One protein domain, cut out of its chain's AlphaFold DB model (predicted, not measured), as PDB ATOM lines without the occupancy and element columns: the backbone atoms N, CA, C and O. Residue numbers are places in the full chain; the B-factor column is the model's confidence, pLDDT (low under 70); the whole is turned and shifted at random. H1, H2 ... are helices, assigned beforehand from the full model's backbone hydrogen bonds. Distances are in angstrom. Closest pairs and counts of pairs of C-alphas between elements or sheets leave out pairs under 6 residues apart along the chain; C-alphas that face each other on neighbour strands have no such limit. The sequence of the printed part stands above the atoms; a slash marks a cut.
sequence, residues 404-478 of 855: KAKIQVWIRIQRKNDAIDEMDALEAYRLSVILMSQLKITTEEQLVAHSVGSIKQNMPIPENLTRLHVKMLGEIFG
ATOM      1  N   LYS A 404     -34.383 -31.875  38.253       82.75
ATOM      2  CA  LYS A 404     -33.116 -32.590  38.074       82.75
ATOM      3  C   LYS A 404     -33.102 -33.907  38.843       82.75
ATOM      4  O   LYS A 404     -32.689 -34.924  38.281       82.75
ATOM      5  N   ALA A 405     -33.583 -33.912  40.085       83.56
ATOM      6  CA  ALA A 405     -33.654 -35.114  40.909       83.56
ATOM      7  C   ALA A 405     -34.564 -36.177  40.269       83.56
ATOM      8  O   ALA A 405     -34.149 -37.328  40.113       83.56
ATOM      9  N   LYS A 406     -35.757 -35.787  39.793       89.12
ATOM     10  CA  LYS A 406     -36.689 -36.712  39.122       89.12
ATOM     11  C   LYS A 406     -36.117 -37.294  37.827       89.12
ATOM     12  O   LYS A 406     -36.218 -38.502  37.601       89.12
ATOM     13  N   ILE A 407     -35.456 -36.473  37.008       88.88
ATOM     14  CA  ILE A 407     -34.781 -36.942  35.786       88.88
ATOM     15  C   ILE A 407     -33.639 -37.909  36.124       88.88
ATOM     16  O   ILE A 407     -33.522 -38.959  35.495       88.88
ATOM     17  N   GLN A 408     -32.829 -37.623  37.147       84.81
ATOM     18  CA  GLN A 408     -31.772 -38.540  37.584       84.81
ATOM     19  C   GLN A 408     -32.326 -39.882  38.084       84.81
ATOM     20  O   GLN A 408     -31.753 -40.929  37.776       84.81
ATOM     21  N   VAL A 409     -33.439 -39.876  38.825       88.31
ATOM     22  CA  VAL A 409     -34.121 -41.106  39.254       88.31
ATOM     23  C   VAL A 409     -34.608 -41.901  38.043       88.31
ATOM     24  O   VAL A 409     -34.344 -43.103  37.964       88.31
ATOM     25  N   TRP A 410     -35.235 -41.243  37.066       92.62
ATOM     26  CA  TRP A 410     -35.668 -41.891  35.827       92.62
ATOM     27  C   TRP A 410     -34.489 -42.506  35.064       92.62
ATOM     28  O   TRP A 410     -34.553 -43.682  34.712       92.62
ATOM     29  N   ILE A 411     -33.371 -41.785  34.908       86.75
ATOM     30  CA  ILE A 411     -32.150 -42.305  34.267       86.75
ATOM     31  C   ILE A 411     -31.663 -43.581  34.969       86.75
ATOM     32  O   ILE A 411     -31.356 -44.569  34.303       86.75
ATOM     33  N   ARG A 412     -31.615 -43.596  36.311       85.69
ATOM     34  CA  ARG A 412     -31.204 -44.790  37.076       85.69
ATOM     35  C   ARG A 412     -32.143 -45.974  36.830       85.69
ATOM     36  O   ARG A 412     -31.661 -47.093  36.664       85.69
ATOM     37  N   ILE A 413     -33.457 -45.737  36.800       87.94
ATOM     38  CA  ILE A 413     -34.465 -46.780  36.549       87.94
ATOM     39  C   ILE A 413     -34.318 -47.342  35.133       87.94
ATOM     40  O   ILE A 413     -34.258 -48.557  34.966       87.94
ATOM     41  N   GLN A 414     -34.219 -46.477  34.122       92.12
ATOM     42  CA  GLN A 414     -34.109 -46.912  32.729       92.12
ATOM     43  C   GLN A 414     -32.791 -47.648  32.458       92.12
ATOM     44  O   GLN A 414     -32.806 -48.669  31.774       92.12
ATOM     45  N   ARG A 415     -31.675 -47.207  33.058       85.19
ATOM     46  CA  ARG A 415     -30.390 -47.926  32.992       85.19
ATOM     47  C   ARG A 415     -30.467 -49.308  33.633       85.19
ATOM     48  O   ARG A 415     -29.967 -50.265  33.064       85.19
ATOM     49  N   LYS A 416     -31.116 -49.438  34.797       89.12
ATOM     50  CA  LYS A 416     -31.296 -50.742  35.464       89.12
ATOM     51  C   LYS A 416     -32.108 -51.729  34.614       89.12
ATOM     52  O   LYS A 416     -31.971 -52.935  34.793       89.12
ATOM     53  N   ASN A 417     -32.947 -51.212  33.720       91.44
ATOM     54  CA  ASN A 417     -33.778 -51.998  32.816       91.44
ATOM     55  C   ASN A 417     -33.147 -52.192  31.422       91.44
ATOM     56  O   ASN A 417     -33.849 -52.668  30.533       91.44
ATOM     57  N   ASP A 418     -31.891 -51.778  31.209       90.44
ATOM     58  CA  ASP A 418     -31.214 -51.755  29.899       90.44
ATOM     59  C   ASP A 418     -32.037 -51.054  28.793       90.44
ATOM     60  O   ASP A 418     -31.930 -51.366  27.607       90.44
ATOM     61  N   ALA A 419     -32.898 -50.106  29.178       87.88
ATOM     62  CA  ALA A 419     -33.822 -49.427  28.269       87.88
ATOM     63  C   ALA A 419     -33.202 -48.199  27.584       87.88
ATOM     64  O   ALA A 419     -33.765 -47.705  26.606       87.88
ATOM     65  N   ILE A 420     -32.090 -47.700  28.125       87.88
ATOM     66  CA  ILE A 420     -31.314 -46.572  27.609       87.88
ATOM     67  C   ILE A 420     -29.824 -46.862  27.777       87.88
ATOM     68  O   ILE A 420     -29.429 -47.480  28.771       87.88
ATOM     69  N   ASP A 421     -29.000 -46.396  26.844       83.94
ATOM     70  CA  ASP A 421     -27.546 -46.505  26.960       83.94
ATOM     71  C   ASP A 421     -26.919 -45.314  27.727       83.94
ATOM     72  O   ASP A 421     -27.595 -44.485  28.350       83.94
ATOM     73  N   GLU A 422     -25.586 -45.252  27.769       72.00
ATOM     74  CA  GLU A 422     -24.881 -44.170  28.459       72.00
ATOM     75  C   GLU A 422     -25.041 -42.811  27.761       72.00
ATOM     76  O   GLU A 422     -25.092 -41.785  28.447       72.00
ATOM     77  N   MET A 423     -25.185 -42.804  26.433       72.88
ATOM     78  CA  MET A 423     -25.405 -41.601  25.634       72.88
ATOM     79  C   MET A 423     -26.813 -41.049  25.861       72.88
ATOM     80  O   MET A 423     -26.967 -39.865  26.149       72.88
ATOM     81  N   ASP A 424     -27.822 -41.915  25.837       82.00
ATOM     82  CA  ASP A 424     -29.219 -41.583  26.128       82.00
ATOM     83  C   ASP A 424     -29.384 -40.978  27.531       82.00
ATOM     84  O   ASP A 424     -30.078 -39.981  27.744       82.00
ATOM     85  N   ALA A 425     -28.710 -41.563  28.522       75.62
ATOM     86  CA  ALA A 425     -28.698 -41.044  29.884       75.62
ATOM     87  C   ALA A 425     -28.028 -39.664  29.982       75.62
ATOM     88  O   ALA A 425     -28.468 -38.809  30.756       75.62
ATOM     89  N   LEU A 426     -26.967 -39.439  29.205       71.81
ATOM     90  CA  LEU A 426     -26.294 -38.148  29.125       71.81
ATOM     91  C   LEU A 426     -27.194 -37.097  28.464       71.81
ATOM     92  O   LEU A 426     -27.252 -35.966  28.944       71.81
ATOM     93  N   GLU A 427     -27.927 -37.469  27.415       78.19
ATOM     94  CA  GLU A 427     -28.947 -36.633  26.778       78.19
ATOM     95  C   GLU A 427     -30.071 -36.256  27.746       78.19
ATOM     96  O   GLU A 427     -30.331 -35.069  27.957       78.19
ATOM     97  N   ALA A 428     -30.663 -37.230  28.439       83.06
ATOM     98  CA  ALA A 428     -31.689 -36.969  29.445       83.06
ATOM     99  C   ALA A 428     -31.191 -36.002  30.536       83.06
ATOM    100  O   ALA A 428     -31.896 -35.072  30.942       83.06
ATOM    101  N   TYR A 429     -29.939 -36.160  30.975       79.62
ATOM    102  CA  TYR A 429     -29.328 -35.244  31.932       79.62
ATOM    103  C   TYR A 429     -29.100 -33.843  31.342       79.62
ATOM    104  O   TYR A 429     -29.402 -32.854  32.014       79.62
ATOM    105  N   ARG A 430     -28.639 -33.728  30.085       75.81
ATOM    106  CA  ARG A 430     -28.522 -32.443  29.365       75.81
ATOM    107  C   ARG A 430     -29.838 -31.689  29.365       75.81
ATOM    108  O   ARG A 430     -29.854 -30.494  29.653       75.81
ATOM    109  N   LEU A 431     -30.931 -32.393  29.080       82.88
ATOM    110  CA  LEU A 431     -32.257 -31.801  29.083       82.88
ATOM    111  C   LEU A 431     -32.579 -31.173  30.445       82.88
ATOM    112  O   LEU A 431     -33.015 -30.029  30.485       82.88
ATOM    113  N   SER A 432     -32.284 -31.856  31.556       83.75
ATOM    114  CA  SER A 432     -32.499 -31.287  32.897       83.75
ATOM    115  C   SER A 432     -31.742 -29.971  33.119       83.75
ATOM    116  O   SER A 432     -32.297 -29.016  33.660       83.75
ATOM    117  N   VAL A 433     -30.494 -29.891  32.644       74.69
ATOM    118  CA  VAL A 433     -29.672 -28.682  32.760       74.69
ATOM    119  C   VAL A 433     -30.269 -27.561  31.921       74.69
ATOM    120  O   VAL A 433     -30.423 -26.459  32.430       74.69
ATOM    121  N   ILE A 434     -30.660 -27.847  30.676       76.56
ATOM    122  CA  ILE A 434     -31.269 -26.874  29.759       76.56
ATOM    123  C   ILE A 434     -32.579 -26.313  30.329       76.56
ATOM    124  O   ILE A 434     -32.763 -25.094  30.349       76.56
ATOM    125  N   LEU A 435     -33.471 -27.178  30.828       81.75
ATOM    126  CA  LEU A 435     -34.744 -26.761  31.428       81.75
ATOM    127  C   LEU A 435     -34.507 -25.749  32.560       81.75
ATOM    128  O   LEU A 435     -35.132 -24.690  32.591       81.75
ATOM    129  N   MET A 436     -33.551 -26.024  33.444       76.44
ATOM    130  CA  MET A 436     -33.301 -25.164  34.599       76.44
ATOM    131  C   MET A 436     -32.478 -23.918  34.265       76.44
ATOM    132  O   MET A 436     -32.815 -22.811  34.686       76.44
ATOM    133  N   SER A 437     -31.372 -24.070  33.537       66.62
ATOM    134  CA  SER A 437     -30.411 -22.983  33.341       66.62
ATOM    135  C   SER A 437     -30.859 -22.011  32.255       66.62
ATOM    136  O   SER A 437     -30.726 -20.797  32.442       66.62
ATOM    137  N   GLN A 438     -31.418 -22.529  31.160       72.50
ATOM    138  CA  GLN A 438     -31.770 -21.747  29.976       72.50
ATOM    139  C   GLN A 438     -33.247 -21.365  29.984       72.50
ATOM    140  O   GLN A 438     -33.557 -20.189  29.815       72.50
ATOM    141  N   LEU A 439     -34.150 -22.315  30.254       75.25
ATOM    142  CA  LEU A 439     -35.592 -22.029  30.272       75.25
ATOM    143  C   LEU A 439     -36.087 -21.459  31.603       75.25
ATOM    144  O   LEU A 439     -37.232 -21.025  31.683       75.25
ATOM    145  N   LYS A 440     -35.237 -21.459  32.639       81.50
ATOM    146  CA  LYS A 440     -35.597 -21.054  34.009       81.50
ATOM    147  C   LYS A 440     -36.798 -21.832  34.562       81.50
ATOM    148  O   LYS A 440     -37.498 -21.337  35.441       81.50
ATOM    149  N   ILE A 441     -37.018 -23.048  34.062       82.75
ATOM    150  CA  ILE A 441     -38.040 -23.967  34.550       82.75
ATOM    151  C   ILE A 441     -37.420 -24.737  35.712       82.75
ATOM    152  O   ILE A 441     -36.614 -25.645  35.509       82.75
ATOM    153  N   THR A 442     -37.754 -24.325  36.932       81.75
ATOM    154  CA  THR A 442     -37.215 -24.893  38.172       81.75
ATOM    155  C   THR A 442     -38.238 -25.732  38.931       81.75
ATOM    156  O   THR A 442     -37.838 -26.504  39.799       81.75
ATOM    157  N   THR A 443     -39.534 -25.627  38.605       85.38
ATOM    158  CA  THR A 443     -40.600 -26.421  39.243       85.38
ATOM    159  C   THR A 443     -41.403 -27.247  38.244       85.38
ATOM    160  O   THR A 443     -41.533 -26.906  37.065       85.38
ATOM    161  N   GLU A 444     -41.989 -28.340  38.729       87.12
ATOM    162  CA  GLU A 444     -42.869 -29.190  37.929       87.12
ATOM    163  C   GLU A 444     -44.099 -28.434  37.413       87.12
ATOM    164  O   GLU A 444     -44.460 -28.621  36.254       87.12
ATOM    165  N   GLU A 445     -44.712 -27.533  38.194       84.69
ATOM    166  CA  GLU A 445     -45.872 -26.776  37.700       84.69
ATOM    167  C   GLU A 445     -45.513 -25.883  36.507       84.69
ATOM    168  O   GLU A 445     -46.292 -25.785  35.558       84.69
ATOM    169  N   GLN A 446     -44.323 -25.270  36.525       84.25
ATOM    170  CA  GLN A 446     -43.813 -24.509  35.384       84.25
ATOM    171  C   GLN A 446     -43.623 -25.424  34.174       84.25
ATOM    172  O   GLN A 446     -44.045 -25.080  33.073       84.25
ATOM    173  N   LEU A 447     -43.041 -26.610  34.374       84.88
ATOM    174  CA  LEU A 447     -42.797 -27.564  33.293       84.88
ATOM    175  C   LEU A 447     -44.100 -28.092  32.674       84.88
ATOM    176  O   LEU A 447     -44.196 -28.174  31.454       84.88
ATOM    177  N   VAL A 448     -45.112 -28.396  33.492       84.44
ATOM    178  CA  VAL A 448     -46.435 -28.871  33.048       84.44
ATOM    179  C   VAL A 448     -47.225 -27.777  32.325       84.44
ATOM    180  O   VAL A 448     -48.032 -28.080  31.444       84.44
ATOM    181  N   ALA A 449     -46.982 -26.502  32.647       80.62
ATOM    182  CA  ALA A 449     -47.555 -25.376  31.911       80.62
ATOM    183  C   ALA A 449     -46.985 -25.242  30.484       80.62
ATOM    184  O   ALA A 449     -47.621 -24.621  29.627       80.62
ATOM    185  N   HIS A 450     -45.829 -25.849  30.199       77.00
ATOM    186  CA  HIS A 450     -45.243 -25.892  28.865       77.00
ATOM    187  C   HIS A 450     -45.641 -27.167  28.111       77.00
ATOM    188  O   HIS A 450     -45.545 -28.284  28.612       77.00
ATOM    189  N   SER A 451     -46.036 -27.026  26.842       79.38
ATOM    190  CA  SER A 451     -46.144 -28.180  25.944       79.38
ATOM    191  C   SER A 451     -44.756 -28.624  25.470       79.38
ATOM    192  O   SER A 451     -43.820 -27.824  25.427       79.38
ATOM    193  N   VAL A 452     -44.625 -29.875  25.009       77.25
ATOM    194  CA  VAL A 452     -43.391 -30.362  24.351       77.25
ATOM    195  C   VAL A 452     -42.951 -29.412  23.229       77.25
ATOM    196  O   VAL A 452     -41.761 -29.156  23.061       77.25
ATOM    197  N   GLY A 453     -43.910 -28.857  22.479       68.12
ATOM    198  CA  GLY A 453     -43.644 -27.866  21.437       68.12
ATOM    199  C   GLY A 453     -43.050 -26.568  21.988       68.12
ATOM    200  O   GLY A 453     -42.063 -26.083  21.443       68.12
ATOM    201  N   SER A 454     -43.599 -26.047  23.090       68.81
ATOM    202  CA  SER A 454     -43.076 -24.850  23.767       68.81
ATOM    203  C   SER A 454     -41.665 -25.074  24.319       68.81
ATOM    204  O   SER A 454     -40.798 -24.221  24.144       68.81
ATOM    205  N   ILE A 455     -41.394 -26.247  24.899       77.00
ATOM    206  CA  ILE A 455     -40.051 -26.607  25.372       77.00
ATOM    207  C   ILE A 455     -39.073 -26.680  24.190       77.00
ATOM    208  O   ILE A 455     -37.992 -26.100  24.261       77.00
ATOM    209  N   LYS A 456     -39.458 -27.325  23.076       74.38
ATOM    210  CA  LYS A 456     -38.642 -27.391  21.845       74.38
ATOM    211  C   LYS A 456     -38.296 -26.005  21.287       74.38
ATOM    212  O   LYS A 456     -37.188 -25.817  20.802       74.38
ATOM    213  N   GLN A 457     -39.231 -25.055  21.344       61.66
ATOM    214  CA  GLN A 457     -39.059 -23.692  20.821       61.66
ATOM    215  C   GLN A 457     -38.076 -22.845  21.609       61.66
ATOM    216  O   GLN A 457     -37.354 -22.045  21.022       61.66
ATOM    217  N   ASN A 458     -38.064 -23.014  22.926       64.12
ATOM    218  CA  ASN A 458     -37.280 -22.147  23.792       64.12
ATOM    219  C   ASN A 458     -35.851 -22.672  23.997       64.12
ATOM    220  O   ASN A 458     -35.023 -21.988  24.598       64.12
ATOM    221  N   MET A 459     -35.531 -23.871  23.494       66.50
ATOM    222  CA  MET A 459     -34.162 -24.373  23.513       66.50
ATOM    223  C   MET A 459     -33.285 -23.643  22.491       66.50
ATOM    224  O   MET A 459     -33.670 -23.537  21.327       66.50
ATOM    225  N   PRO A 460     -32.056 -23.245  22.862       49.94
ATOM    226  CA  PRO A 460     -31.109 -22.629  21.931       49.94
ATOM    227  C   PRO A 460     -30.699 -23.564  20.781       49.94
ATOM    228  O   PRO A 460     -30.225 -23.096  19.747       49.94
ATOM    229  N   ILE A 461     -30.918 -24.878  20.928       53.56
ATOM    230  CA  ILE A 461     -30.734 -25.877  19.870       53.56
ATOM    231  C   ILE A 461     -31.965 -26.809  19.844       53.56
ATOM    232  O   ILE A 461     -31.997 -27.815  20.557       53.56
ATOM    233  N   PRO A 462     -32.992 -26.496  19.030       49.56
ATOM    234  CA  PRO A 462     -34.218 -27.295  18.905       49.56
ATOM    235  C   PRO A 462     -34.007 -28.744  18.419       49.56
ATOM    236  O   PRO A 462     -34.887 -29.581  18.614       49.56
ATOM    237  N   GLU A 463     -32.851 -29.060  17.818       48.84
ATOM    238  CA  GLU A 463     -32.471 -30.409  17.337       48.84
ATOM    239  C   GLU A 463     -32.311 -31.448  18.457       48.84
ATOM    240  O   GLU A 463     -32.314 -32.646  18.191       48.84
ATOM    241  N   ASN A 464     -32.229 -31.020  19.719       57.22
ATOM    242  CA  ASN A 464     -31.844 -31.911  20.810       57.22
ATOM    243  C   ASN A 464     -33.007 -32.612  21.506       57.22
ATOM    244  O   ASN A 464     -32.757 -33.480  22.331       57.22
ATOM    245  N   LEU A 465     -34.274 -32.291  21.228       66.94
ATOM    246  CA  LEU A 465     -35.395 -32.954  21.907       66.94
ATOM    247  C   LEU A 465     -35.766 -34.259  21.185       66.94
ATOM    248  O   LEU A 465     -36.774 -34.346  20.481       66.94
ATOM    249  N   THR A 466     -34.900 -35.263  21.351       77.38
ATOM    250  CA  THR A 466     -35.068 -36.631  20.849       77.38
ATOM    251  C   THR A 466     -36.392 -37.256  21.303       77.38
ATOM    252  O   THR A 466     -37.043 -36.810  22.251       77.38
ATOM    253  N   ARG A 467     -36.826 -38.332  20.630       77.69
ATOM    254  CA  ARG A 467     -38.011 -39.099  21.068       77.69
ATOM    255  C   ARG A 467     -37.879 -39.567  22.519       77.69
ATOM    256  O   ARG A 467     -38.883 -39.639  23.222       77.69
ATOM    257  N   LEU A 468     -36.648 -39.831  22.960       80.62
ATOM    258  CA  LEU A 468     -36.328 -40.163  24.339       80.62
ATOM    259  C   LEU A 468     -36.724 -39.035  25.295       80.62
ATOM    260  O   LEU A 468     -37.401 -39.294  26.283       80.62
ATOM    261  N   HIS A 469     -36.381 -37.788  24.975       86.75
ATOM    262  CA  HIS A 469     -36.758 -36.624  25.772       86.75
ATOM    263  C   HIS A 469     -38.265 -36.421  25.866       86.75
ATOM    264  O   HIS A 469     -38.780 -36.156  26.946       86.75
ATOM    265  N   VAL A 470     -38.985 -36.574  24.751       84.44
ATOM    266  CA  VAL A 470     -40.451 -36.465  24.744       84.44
ATOM    267  C   VAL A 470     -41.071 -37.554  25.618       84.44
ATOM    268  O   VAL A 470     -41.930 -37.263  26.449       84.44
ATOM    269  N   LYS A 471     -40.591 -38.795  25.474       86.06
ATOM    270  CA  LYS A 471     -41.006 -39.929  26.302       86.06
ATOM    271  C   LYS A 471     -40.717 -39.665  27.781       86.06
ATOM    272  O   LYS A 471     -41.616 -39.807  28.597       86.06
ATOM    273  N   MET A 472     -39.507 -39.219  28.109       91.56
ATOM    274  CA  MET A 472     -39.085 -38.886  29.469       91.56
ATOM    275  C   MET A 472     -39.967 -37.790  30.081       91.56
ATOM    276  O   MET A 472     -40.479 -37.962  31.182       91.56
ATOM    277  N   LEU A 473     -40.196 -36.681  29.369       90.25
ATOM    278  CA  LEU A 473     -41.044 -35.585  29.850       90.25
ATOM    279  C   LEU A 473     -42.501 -36.028  30.053       90.25
ATOM    280  O   LEU A 473     -43.144 -35.615  31.018       90.25
ATOM    281  N   GLY A 474     -43.009 -36.892  29.173       88.94
ATOM    282  CA  GLY A 474     -44.340 -37.478  29.301       88.94
ATOM    283  C   GLY A 474     -44.460 -38.454  30.475       88.94
ATOM    284  O   GLY A 474     -45.444 -38.404  31.205       88.94
ATOM    285  N   GLU A 475     -43.464 -39.318  30.679       91.06
ATOM    286  CA  GLU A 475     -43.451 -40.324  31.750       91.06
ATOM    287  C   GLU A 475     -43.239 -39.713  33.136       91.06
ATOM    288  O   GLU A 475     -43.907 -40.121  34.083       91.06
ATOM    289  N   ILE A 476     -42.318 -38.752  33.264       91.00
ATOM    290  CA  ILE A 476     -41.966 -38.159  34.560       91.00
ATOM    291  C   ILE A 476     -42.975 -37.085  34.967       91.00
ATOM    292  O   ILE A 476     -43.397 -37.057  36.119       91.00
ATOM    293  N   PHE A 477     -43.346 -36.203  34.038       89.62
ATOM    294  CA  PHE A 477     -44.065 -34.964  34.356       89.62
ATOM    295  C   PHE A 477     -45.453 -34.890  33.706       89.62
ATOM    296  O   PHE A 477     -46.151 -33.892  33.838       89.62
ATOM    297  N   GLY A 478     -45.877 -35.911  32.952       88.12
ATOM    298  CA  GLY A 478     -47.189 -35.906  32.297       88.12
ATOM    299  C   GLY A 478     -47.339 -34.864  31.182       88.12
ATOM    300  O   GLY A 478     -48.467 -34.561  30.782       88.12
TER     301      GLY A 478
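What this domain is: This is residues 404 to 478 of the 855 residues of the protein "MACPF domain-containing protein" of Tigriopus californicus (UniProt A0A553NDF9). Two long helices, H1 and H2, lie side by side as a hairpin, and the last helix, H5, crosses both on one face; the short H3 and H4 sit toward the end where H2 ends. The printed part has 75 residues, with five named helices in the order H1, H2, H3, H4, H5 and no named strand; the helices hold 53 of the 75 printed residues, the class is all helix, and the whole is compact, with a radius of gyration of the C-alphas of 11.6 A and spans of 30 by 24 by 19 A.

How they stand to each other: H1, residues 404 to 416, touches H2, residues 422 to 437, at a shallow tilt of 9 degrees, opposite ways; their closest C-alphas, Lys 404 and Ser 432, are 5.4 A apart. The hub H5, residues 467 to 477, touches H2 through residues 424 to 431 alone, at a steep tilt of 58 degrees; the closest C-alphas are Ala 428 and His 469, 6.3 A. In these helices every O i to N i+4 pair is within hydrogen-bond range.

Where its parts are: C-alpha 404 is at (-33.116, -32.590, 38.074). H2 is 22.4 A long. H3 is residues 444 to 449, H4 452 to 458. C-alpha 477 ends H5 at (-44.065, -34.964, 34.356).

The domain as a whole: The printed part has no cut and no long link; pLDDT is under 70 at residues 437, 453 to 454 and 457 to 465.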